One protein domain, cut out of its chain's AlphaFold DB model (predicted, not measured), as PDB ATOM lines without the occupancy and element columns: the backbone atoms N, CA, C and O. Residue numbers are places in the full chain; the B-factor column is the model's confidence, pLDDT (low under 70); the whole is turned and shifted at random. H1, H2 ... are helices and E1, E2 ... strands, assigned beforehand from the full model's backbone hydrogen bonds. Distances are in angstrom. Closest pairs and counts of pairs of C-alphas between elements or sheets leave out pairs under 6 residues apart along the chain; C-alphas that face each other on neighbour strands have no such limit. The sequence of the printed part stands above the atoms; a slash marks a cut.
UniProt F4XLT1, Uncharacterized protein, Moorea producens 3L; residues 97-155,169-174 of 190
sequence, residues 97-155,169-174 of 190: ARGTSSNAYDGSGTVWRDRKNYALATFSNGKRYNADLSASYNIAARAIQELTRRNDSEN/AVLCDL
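This is residues 97 to 155 and 169 to 174 of the 190 residues of an uncharacterized protein of Moorea producens 3L (UniProt F4XLT1). A small three-stranded sheet, E1, E2 and E3, sits at one end of one long helix, H1, which runs away from it like a handle; the far part of the handle, residues 146 to 155, sticks out free. The short helix H2 packs on H1 partway along it, and residues 97 to 110 form a long stretch with no named element. The printed part has 65 residues, with three strands and then two helices along the chain, E1 E2 E3 H1 H2; the sheet's order is E1, E2, E3, antiparallel, and the class is mixed. The whole is only just loose, close to compact, with a radius of gyration of the C-alphas of 13.3 A, and spans 49 by 18 by 15 A.

E1 is residues 111 to 113, 6.5 A long, beginning at C-alpha 111 (165.486, 137.358, 122.895). E2 is residues 120 to 123, 10.0 A, and E3 residues 128 to 130, 7.3 A. H1, residues 131 to 155, is 36.8 A long and ends at C-alpha 155 (132.851, 122.878, 112.912). H2 is residues 171 to 174, 5.7 A.

The strands form a meander, each the antiparallel neighbour of the one before. In the hairpin E1 and E2, N 112 and O 122 are 2.9 A apart, within hydrogen-bond range; in the hairpin E2 and E3, N 121 and O 129 are 2.9 A apart, also within range. H1 only grazes the sheet, with residues 131 to 134; the C-alphas of Ala 121 and Ala 131 are the closest of E2 and H1, 5.3 A apart. H2 touches H1 at residues 137 to 145 alone, the closest C-alphas being those of Ala 141 and Leu 171, 5.1 A apart. H2 is apart from E1, E2 and E3. In H1, 19 of 21 O i to N i+4 pairs are within hydrogen-bond range; H2 is too short for such a pair.

The C-alphas farthest apart, those of Lys 116 and Asn 155, are 49.8 A apart. Residues 156 to 168 are not printed, and C-alphas 155 and 169 are 22.3 A apart across this cut. Of the links printed whole, none is long. The model's pLDDT is under 70 at residues 150 to 155.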
ATOM      1  N   ALA A  97     157.215 133.849 109.371       90.75
ATOM      2  CA  ALA A  97     158.561 133.938 109.961       90.75
ATOM      3  C   ALA A  97     158.738 135.085 110.975       90.75
ATOM      4  O   ALA A  97     159.680 135.129 111.759       90.75
ATOM      5  N   ARG A  98     157.873 136.104 110.946       89.88
ATOM      6  CA  ARG A  98     158.033 137.265 111.832       89.88
ATOM      7  C   ARG A  98     157.817 136.845 113.285       89.88
ATOM      8  O   ARG A  98     156.731 136.390 113.630       89.88
ATOM      9  N   GLY A  99     158.803 137.084 114.143       89.06
ATOM     10  CA  GLY A  99     158.675 136.868 115.586       89.06
ATOM     11  C   GLY A  99     159.115 135.490 116.081       89.06
ATOM     12  O   GLY A  99     159.306 135.331 117.278       89.06
ATOM     13  N   THR A 100     159.316 134.513 115.194       93.56
ATOM     14  CA  THR A 100     159.723 133.141 115.558       93.56
ATOM     15  C   THR A 100     161.073 133.123 116.270       93.56
ATOM     16  O   THR A 100     161.211 132.488 117.308       93.56
ATOM     17  N   SER A 101     162.047 133.877 115.759       92.81
ATOM     18  CA  SER A 101     163.411 133.929 116.288       92.81
ATOM     19  C   SER A 101     163.691 135.116 117.210       92.81
ATOM     20  O   SER A 101     164.809 135.224 117.711       92.81
ATOM     21  N   SER A 102     162.744 136.050 117.360       93.50
ATOM     22  CA  SER A 102     162.887 137.227 118.232       93.50
ATOM     23  C   SER A 102     162.146 137.081 119.556       93.50
ATOM     24  O   SER A 102     162.417 137.856 120.467       93.50
ATOM     25  N   ASN A 103     161.230 136.117 119.657       94.81
ATOM     26  CA  ASN A 103     160.441 135.873 120.854       94.81
ATOM     27  C   ASN A 103     160.921 134.592 121.539       94.81
ATOM     28  O   ASN A 103     161.212 133.592 120.880       94.81
ATOM     29  N   ALA A 104     160.996 134.626 122.862       96.06
ATOM     30  CA  ALA A 104     161.323 133.471 123.672       96.06
ATOM     31  C   ALA A 104     160.190 132.443 123.587       96.06
ATOM     32  O   ALA A 104     159.013 132.802 123.647       96.06
ATOM     33  N   TYR A 105     160.544 131.166 123.445       95.06
ATOM     34  CA  TYR A 105     159.544 130.104 123.309       95.06
ATOM     35  C   TYR A 105     158.669 129.932 124.558       95.06
ATOM     36  O   TYR A 105     157.549 129.439 124.465       95.06
ATOM     37  N   ASP A 106     159.183 130.332 125.720       94.25
ATOM     38  CA  ASP A 106     158.516 130.237 127.018       94.25
ATOM     39  C   ASP A 106     157.632 131.454 127.337       94.25
ATOM     40  O   ASP A 106     157.161 131.591 128.461       94.25
ATOM     41  N   GLY A 107     157.428 132.356 126.370       92.06
ATOM     42  CA  GLY A 107     156.569 133.531 126.537       92.06
ATOM     43  C   GLY A 107     157.202 134.667 127.333       92.06
ATOM     44  O   GLY A 107     156.584 135.717 127.485       92.06
ATOM     45  N   SER A 108     158.451 134.516 127.785       93.69
ATOM     46  CA  SER A 108     159.123 135.527 128.612       93.69
ATOM     47  C   SER A 108     159.406 136.852 127.898       93.69
ATOM     48  O   SER A 108     159.745 137.828 128.556       93.69
ATOM     49  N   GLY A 109     159.253 136.923 126.573       92.81
ATOM     50  CA  GLY A 109     159.351 138.167 125.812       92.81
ATOM     51  C   GLY A 109     160.387 138.102 124.698       92.81
ATOM     52  O   GLY A 109     160.415 137.147 123.924       92.81
ATOM     53  N   THR A 110     161.206 139.146 124.567       95.00
ATOM     54  CA  THR A 110     162.197 139.253 123.482       95.00
ATOM     55  C   THR A 110     163.470 138.474 123.818       95.00
ATOM     56  O   THR A 110     163.814 138.304 124.990       95.00
ATOM     57  N   VAL A 111     164.175 138.012 122.782       95.06
ATOM     58  CA  VAL A 111     165.486 137.358 122.895       95.06
ATOM     59  C   VAL A 111     166.613 138.267 122.397       95.06
ATOM     60  O   VAL A 111     166.495 138.915 121.354       95.06
ATOM     61  N   TRP A 112     167.748 138.257 123.096       96.56
ATOM     62  CA  TRP A 112     168.980 138.928 122.672       96.56
ATOM     63  C   TRP A 112     170.042 137.890 122.321       96.56
ATOM     64  O   TRP A 112     170.435 137.086 123.162       96.56
ATOM     65  N   ARG A 113     170.508 137.906 121.067       96.06
ATOM     66  CA  ARG A 113     171.555 136.998 120.574       96.06
ATOM     67  C   ARG A 113     172.914 137.380 121.164       96.06
ATOM     68  O   ARG A 113     173.271 138.561 121.193       96.06
ATOM     69  N   ASP A 114     173.679 136.380 121.587       95.00
ATOM     70  CA  ASP A 114     175.051 136.573 122.049       95.00
ATOM     71  C   ASP A 114     175.944 136.985 120.862       95.00
ATOM     72  O   ASP A 114     175.930 136.373 119.792       95.00
ATOM     73  N   ARG A 115     176.710 138.069 121.036       94.12
ATOM     74  CA  ARG A 115     177.532 138.655 119.965       94.12
ATOM     75  C   ARG A 115     178.735 137.786 119.591       94.12
ATOM     76  O   ARG A 115     179.222 137.906 118.468       94.12
ATOM     77  N   LYS A 116     179.224 136.958 120.519       95.31
ATOM     78  CA  LYS A 116     180.345 136.029 120.310       95.31
ATOM     79  C   LYS A 116     179.847 134.680 119.800       95.31
ATOM     80  O   LYS A 116     180.518 134.066 118.977       95.31
ATOM     81  N   ASN A 117     178.668 134.243 120.244       95.25
ATOM     82  CA  ASN A 117     178.059 132.988 119.813       95.25
ATOM     83  C   ASN A 117     176.581 133.165 119.434       95.25
ATOM     84  O   ASN A 117     175.690 133.006 120.262       95.25
ATOM     85  N   TYR A 118     176.311 133.397 118.148       92.56
ATOM     86  CA  TYR A 118     174.951 133.625 117.641       92.56
ATOM     87  C   TYR A 118     173.985 132.439 117.819       92.56
ATOM     88  O   TYR A 118     172.776 132.633 117.668       92.56
ATOM     89  N   ALA A 119     174.478 131.237 118.139       95.94
ATOM     90  CA  ALA A 119     173.626 130.098 118.478       95.94
ATOM     91  C   ALA A 119     172.975 130.249 119.864       95.94
ATOM     92  O   ALA A 119     171.961 129.611 120.131       95.94
ATOM     93  N   LEU A 120     173.523 131.096 120.740       97.31
ATOM     94  CA  LEU A 120     172.983 131.369 122.068       97.31
ATOM     95  C   LEU A 120     172.188 132.679 122.084       97.31
ATOM     96  O   LEU A 120     172.538 133.664 121.426       97.31
ATOM     97  N   ALA A 121     171.126 132.698 122.882       97.06
ATOM     98  CA  ALA A 121     170.383 133.902 123.214       97.06
ATOM     99  C   ALA A 121     170.035 133.944 124.701       97.06
ATOM    100  O   ALA A 121     169.879 132.906 125.342       97.06
ATOM    101  N   THR A 122     169.891 135.156 125.223       97.94
ATOM    102  CA  THR A 122     169.349 135.422 126.554       97.94
ATOM    103  C   THR A 122     167.911 135.902 126.404       97.94
ATOM    104  O   THR A 122     167.621 136.719 125.529       97.94
ATOM    105  N   PHE A 123     167.005 135.369 127.209       97.00
ATOM    106  CA  PHE A 123     165.598 135.763 127.258       97.00
ATOM    107  C   PHE A 123     165.396 136.920 128.243       97.00
ATOM    108  O   PHE A 123     166.306 137.277 128.991       97.00
ATOM    109  N   SER A 124     164.199 137.516 128.275       96.06
ATOM    110  CA  SER A 124     163.925 138.672 129.156       96.06
ATOM    111  C   SER A 124     163.925 138.306 130.640       96.06
ATOM    112  O   SER A 124     164.206 139.156 131.474       96.06
ATOM    113  N   ASN A 125     163.714 137.030 130.963       94.94
ATOM    114  CA  ASN A 125     163.850 136.478 132.313       94.94
ATOM    115  C   ASN A 125     165.297 136.076 132.682       94.94
ATOM    116  O   ASN A 125     165.509 135.434 133.704       94.94
ATOM    117  N   GLY A 126     166.294 136.385 131.844       95.75
ATOM    118  CA  GLY A 126     167.704 136.052 132.086       95.75
ATOM    119  C   GLY A 126     168.120 134.631 131.690       95.75
ATOM    120  O   GLY A 126     169.315 134.325 131.682       95.75
ATOM    121  N   LYS A 127     167.182 133.763 131.289       95.88
ATOM    122  CA  LYS A 127     167.490 132.406 130.818       95.88
ATOM    123  C   LYS A 127     168.352 132.448 129.559       95.88
ATOM    124  O   LYS A 127     168.018 133.138 128.597       95.88
ATOM    125  N   ARG A 128     169.433 131.665 129.534       96.88
ATOM    126  CA  ARG A 128     170.250 131.445 128.331       96.88
ATOM    127  C   ARG A 128     169.814 130.164 127.634       96.88
ATOM    128  O   ARG A 128     169.654 129.133 128.280       96.88
ATOM    129  N   TYR A 129     169.622 130.226 126.322       97.12
ATOM    130  CA  TYR A 129     169.098 129.105 125.548       97.12
ATOM    131  C   TYR A 129     169.637 129.078 124.117       97.12
ATOM    132  O   TYR A 129     170.125 130.090 123.607       97.12
ATOM    133  N   ASN A 130     169.533 127.923 123.451       97.69
ATOM    134  CA  ASN A 130     169.835 127.827 122.028       97.69
ATOM    135  C   ASN A 130     168.748 128.544 121.217       97.69
ATOM    136  O   ASN A 130     167.554 128.253 121.312       97.69
ATOM    137  N   ALA A 131     169.166 129.504 120.414       97.06
ATOM    138  CA  ALA A 131     168.258 130.431 119.780       97.06
ATOM    139  C   ALA A 131     167.574 129.853 118.531       97.06
ATOM    140  O   ALA A 131     166.466 130.277 118.197       97.06
ATOM    141  N   ASP A 132     168.191 128.871 117.874       96.56
ATOM    142  CA  ASP A 132     167.598 128.175 116.730       96.56
ATOM    143  C   ASP A 132     166.598 127.112 117.209       96.56
ATOM    144  O   ASP A 132     165.527 126.960 116.622       96.56
ATOM    145  N   LEU A 133     166.871 126.471 118.351       97.06
ATOM    146  CA  LEU A 133     165.926 125.584 119.031       97.06
ATOM    147  C   LEU A 133     164.694 126.349 119.532       97.06
ATOM    148  O   LEU A 133     163.567 125.947 119.255       97.06
ATOM    149  N   SER A 134     164.891 127.505 120.181       96.94
ATOM    150  CA  SER A 134     163.782 128.393 120.565       96.94
ATOM    151  C   SER A 134     162.922 128.790 119.362       96.94
ATOM    152  O   SER A 134     161.697 128.795 119.452       96.94
ATOM    153  N   ALA A 135     163.549 129.129 118.232       96.75
ATOM    154  CA  ALA A 135     162.823 129.486 117.018       96.75
ATOM    155  C   ALA A 135     162.047 128.293 116.441       96.75
ATOM    156  O   ALA A 135     160.891 128.450 116.054       96.75
ATOM    157  N   SER A 136     162.653 127.102 116.444       97.06
ATOM    158  CA  SER A 136     162.032 125.859 115.971       97.06
ATOM    159  C   SER A 136     160.779 125.513 116.775       97.06
ATOM    160  O   SER A 136     159.745 125.193 116.190       97.06
ATOM    161  N   TYR A 137     160.812 125.688 118.100       96.44
ATOM    162  CA  TYR A 137     159.625 125.529 118.942       96.44
ATOM    163  C   TYR A 137     158.502 126.505 118.587       96.44
ATOM    164  O   TYR A 137     157.344 126.107 118.504       96.44
ATOM    165  N   ASN A 138     158.828 127.769 118.314       96.00
ATOM    166  CA  ASN A 138     157.828 128.762 117.914       96.00
ATOM    167  C   ASN A 138     157.233 128.474 116.529       96.00
ATOM    168  O   ASN A 138     156.048 128.715 116.301       96.00
ATOM    169  N   ILE A 139     158.042 127.957 115.601       96.44
ATOM    170  CA  ILE A 139     157.581 127.510 114.281       96.44
ATOM    171  C   ILE A 139     156.583 126.357 114.443       96.44
ATOM    172  O   ILE A 139     155.480 126.429 113.900       96.44
ATOM    173  N   ALA A 140     156.934 125.343 115.239       95.31
ATOM    174  CA  ALA A 140     156.058 124.211 115.530       95.31
ATOM    175  C   ALA A 140     154.756 124.655 116.218       95.31
ATOM    176  O   ALA A 140     153.673 124.246 115.805       95.31
ATOM    177  N   ALA A 141     154.845 125.560 117.198       94.12
ATOM    178  CA  ALA A 141     153.683 126.084 117.911       94.12
ATOM    179  C   ALA A 141     152.663 126.744 116.973       94.12
ATOM    180  O   ALA A 141     151.460 126.488 117.050       94.12
ATOM    181  N   ARG A 142     153.153 127.549 116.026       93.31
ATOM    182  CA  ARG A 142     152.315 128.191 115.004       93.31
ATOM    183  C   ARG A 142     151.704 127.188 114.037       93.31
ATOM    184  O   ARG A 142     150.552 127.362 113.654       93.31
ATOM    185  N   ALA A 143     152.458 126.163 113.644       93.88
ATOM    186  CA  ALA A 143     151.954 125.131 112.749       93.88
ATOM    187  C   ALA A 143     150.803 124.359 113.402       93.88
ATOM    188  O   ALA A 143     149.748 124.212 112.792       93.88
ATOM    189  N   ILE A 144     150.962 123.956 114.667       91.94
ATOM    190  CA  ILE A 144     149.904 123.297 115.445       91.94
ATOM    191  C   ILE A 144     148.666 124.196 115.528       91.94
ATOM    192  O   ILE A 144     147.574 123.758 115.185       91.94
ATOM    193  N   GLN A 145     148.828 125.473 115.888       89.50
ATOM    194  CA  GLN A 145     147.702 126.406 115.973       89.50
ATOM    195  C   GLN A 145     146.957 126.575 114.633       89.50
ATOM    196  O   GLN A 145     145.726 126.630 114.608       89.50
ATOM    197  N   GLU A 146     147.687 126.664 113.518       88.56
ATOM    198  CA  GLU A 146     147.103 126.789 112.180       88.56
ATOM    199  C   GLU A 146     146.351 125.515 111.762       88.56
ATOM    200  O   GLU A 146     145.293 125.611 111.143       88.56
ATOM    201  N   LEU A 147     146.858 124.335 112.133       89.50
ATOM    202  CA  LEU A 147     146.232 123.044 111.838       89.50
ATOM    203  C   LEU A 147     144.980 122.796 112.688       89.50
ATOM    204  O   LEU A 147     143.931 122.481 112.132       89.50
ATOM    205  N   THR A 148     145.049 122.998 114.006       85.12
ATOM    206  CA  THR A 148     143.915 122.761 114.916       85.12
ATOM    207  C   THR A 148     142.736 123.669 114.579       85.12
ATOM    208  O   THR A 148     141.602 123.217 114.447       85.12
ATOM    209  N   ARG A 149     142.997 124.956 114.323       71.88
ATOM    210  CA  ARG A 149     141.922 125.916 114.047       71.88
ATOM    211  C   ARG A 149     141.254 125.702 112.682       71.88
ATOM    212  O   ARG A 149     140.122 126.144 112.505       71.88
ATOM    213  N   ARG A 150     141.932 125.095 111.697       60.88
ATOM    214  CA  ARG A 150     141.295 124.731 110.412       60.88
ATOM    215  C   ARG A 150     140.177 123.719 110.645       60.88
ATOM    216  O   ARG A 150     139.064 123.958 110.184       60.88
ATOM    217  N   ASN A 151     140.449 122.707 111.466       61.97
ATOM    218  CA  ASN A 151     139.460 121.709 111.874       61.97
ATOM    219  C   ASN A 151     138.320 122.338 112.699       61.97
ATOM    220  O   ASN A 151     137.156 121.982 112.524       61.97
ATOM    221  N   ASP A 152     138.623 123.325 113.551       57.62
ATOM    222  CA  ASP A 152     137.592 124.033 114.326       57.62
ATOM    223  C   ASP A 152     136.706 124.937 113.455       57.62
ATOM    224  O   ASP A 152     135.516 125.084 113.727       57.62
ATOM    225  N   SER A 153     137.260 125.564 112.408       54.16
ATOM    226  CA  SER A 153     136.481 126.426 111.505       54.16
ATOM    227  C   SER A 153     135.532 125.661 110.589       54.16
ATOM    228  O   SER A 153     134.528 126.234 110.180       54.16
ATOM    229  N   GLU A 154     135.811 124.388 110.306       52.03
ATOM    230  CA  GLU A 154     134.841 123.505 109.646       52.03
ATOM    231  C   GLU A 154     133.663 123.158 110.577       52.03
ATOM    232  O   GLU A 154     132.566 122.892 110.098       52.03
ATOM    233  N   ASN A 155     133.848 123.253 111.902       45.09
ATOM    234  CA  ASN A 155     132.851 122.878 112.912       45.09
ATOM    235  C   ASN A 155     132.161 124.057 113.626       45.09
ATOM    236  O   ASN A 155     131.223 123.841 114.396       45.09
ATOM    237  N   ALA A 169     152.180 133.385 117.995       83.88
ATOM    238  CA  ALA A 169     152.206 132.217 118.867       83.88
ATOM    239  C   ALA A 169     153.642 131.728 119.120       83.88
ATOM    240  O   ALA A 169     154.486 131.731 118.205       83.88
ATOM    241  N   VAL A 170     153.884 131.353 120.370       90.06
ATOM    242  CA  VAL A 170     155.105 130.741 120.900       90.06
ATOM    243  C   VAL A 170     154.747 129.423 121.594       90.06
ATOM    244  O   VAL A 170     153.572 129.123 121.795       90.06
ATOM    245  N   LEU A 171     155.742 128.606 121.946       91.00
ATOM    246  CA  LEU A 171     155.484 127.267 122.496       91.00
ATOM    247  C   LEU A 171     154.617 127.275 123.761       91.00
ATOM    248  O   LEU A 171     153.729 126.432 123.876       91.00
ATOM    249  N   CYS A 172     154.829 128.217 124.683       91.00
ATOM    250  CA  CYS A 172     154.046 128.268 125.921       91.00
ATOM    251  C   CYS A 172     152.540 128.458 125.685       91.00
ATOM    252  O   CYS A 172     151.744 127.992 126.497       91.00
ATOM    253  N   ASP A 173     152.136 129.084 124.572       86.75
ATOM    254  CA  ASP A 173     150.720 129.286 124.247       86.75
ATOM    255  C   ASP A 173     149.996 127.947 124.057       86.75
ATOM    256  O   ASP A 173     148.818 127.830 124.397       86.75
ATOM    257  N   LEU A 174     150.702 126.920 123.565       85.75
ATOM    258  CA  LEU A 174     150.142 125.577 123.427       85.75
ATOM    259  C   LEU A 174     149.880 124.918 124.783       85.75
ATOM    260  O   LEU A 174     148.867 124.242 124.946       85.75
TER     261      LEU A 174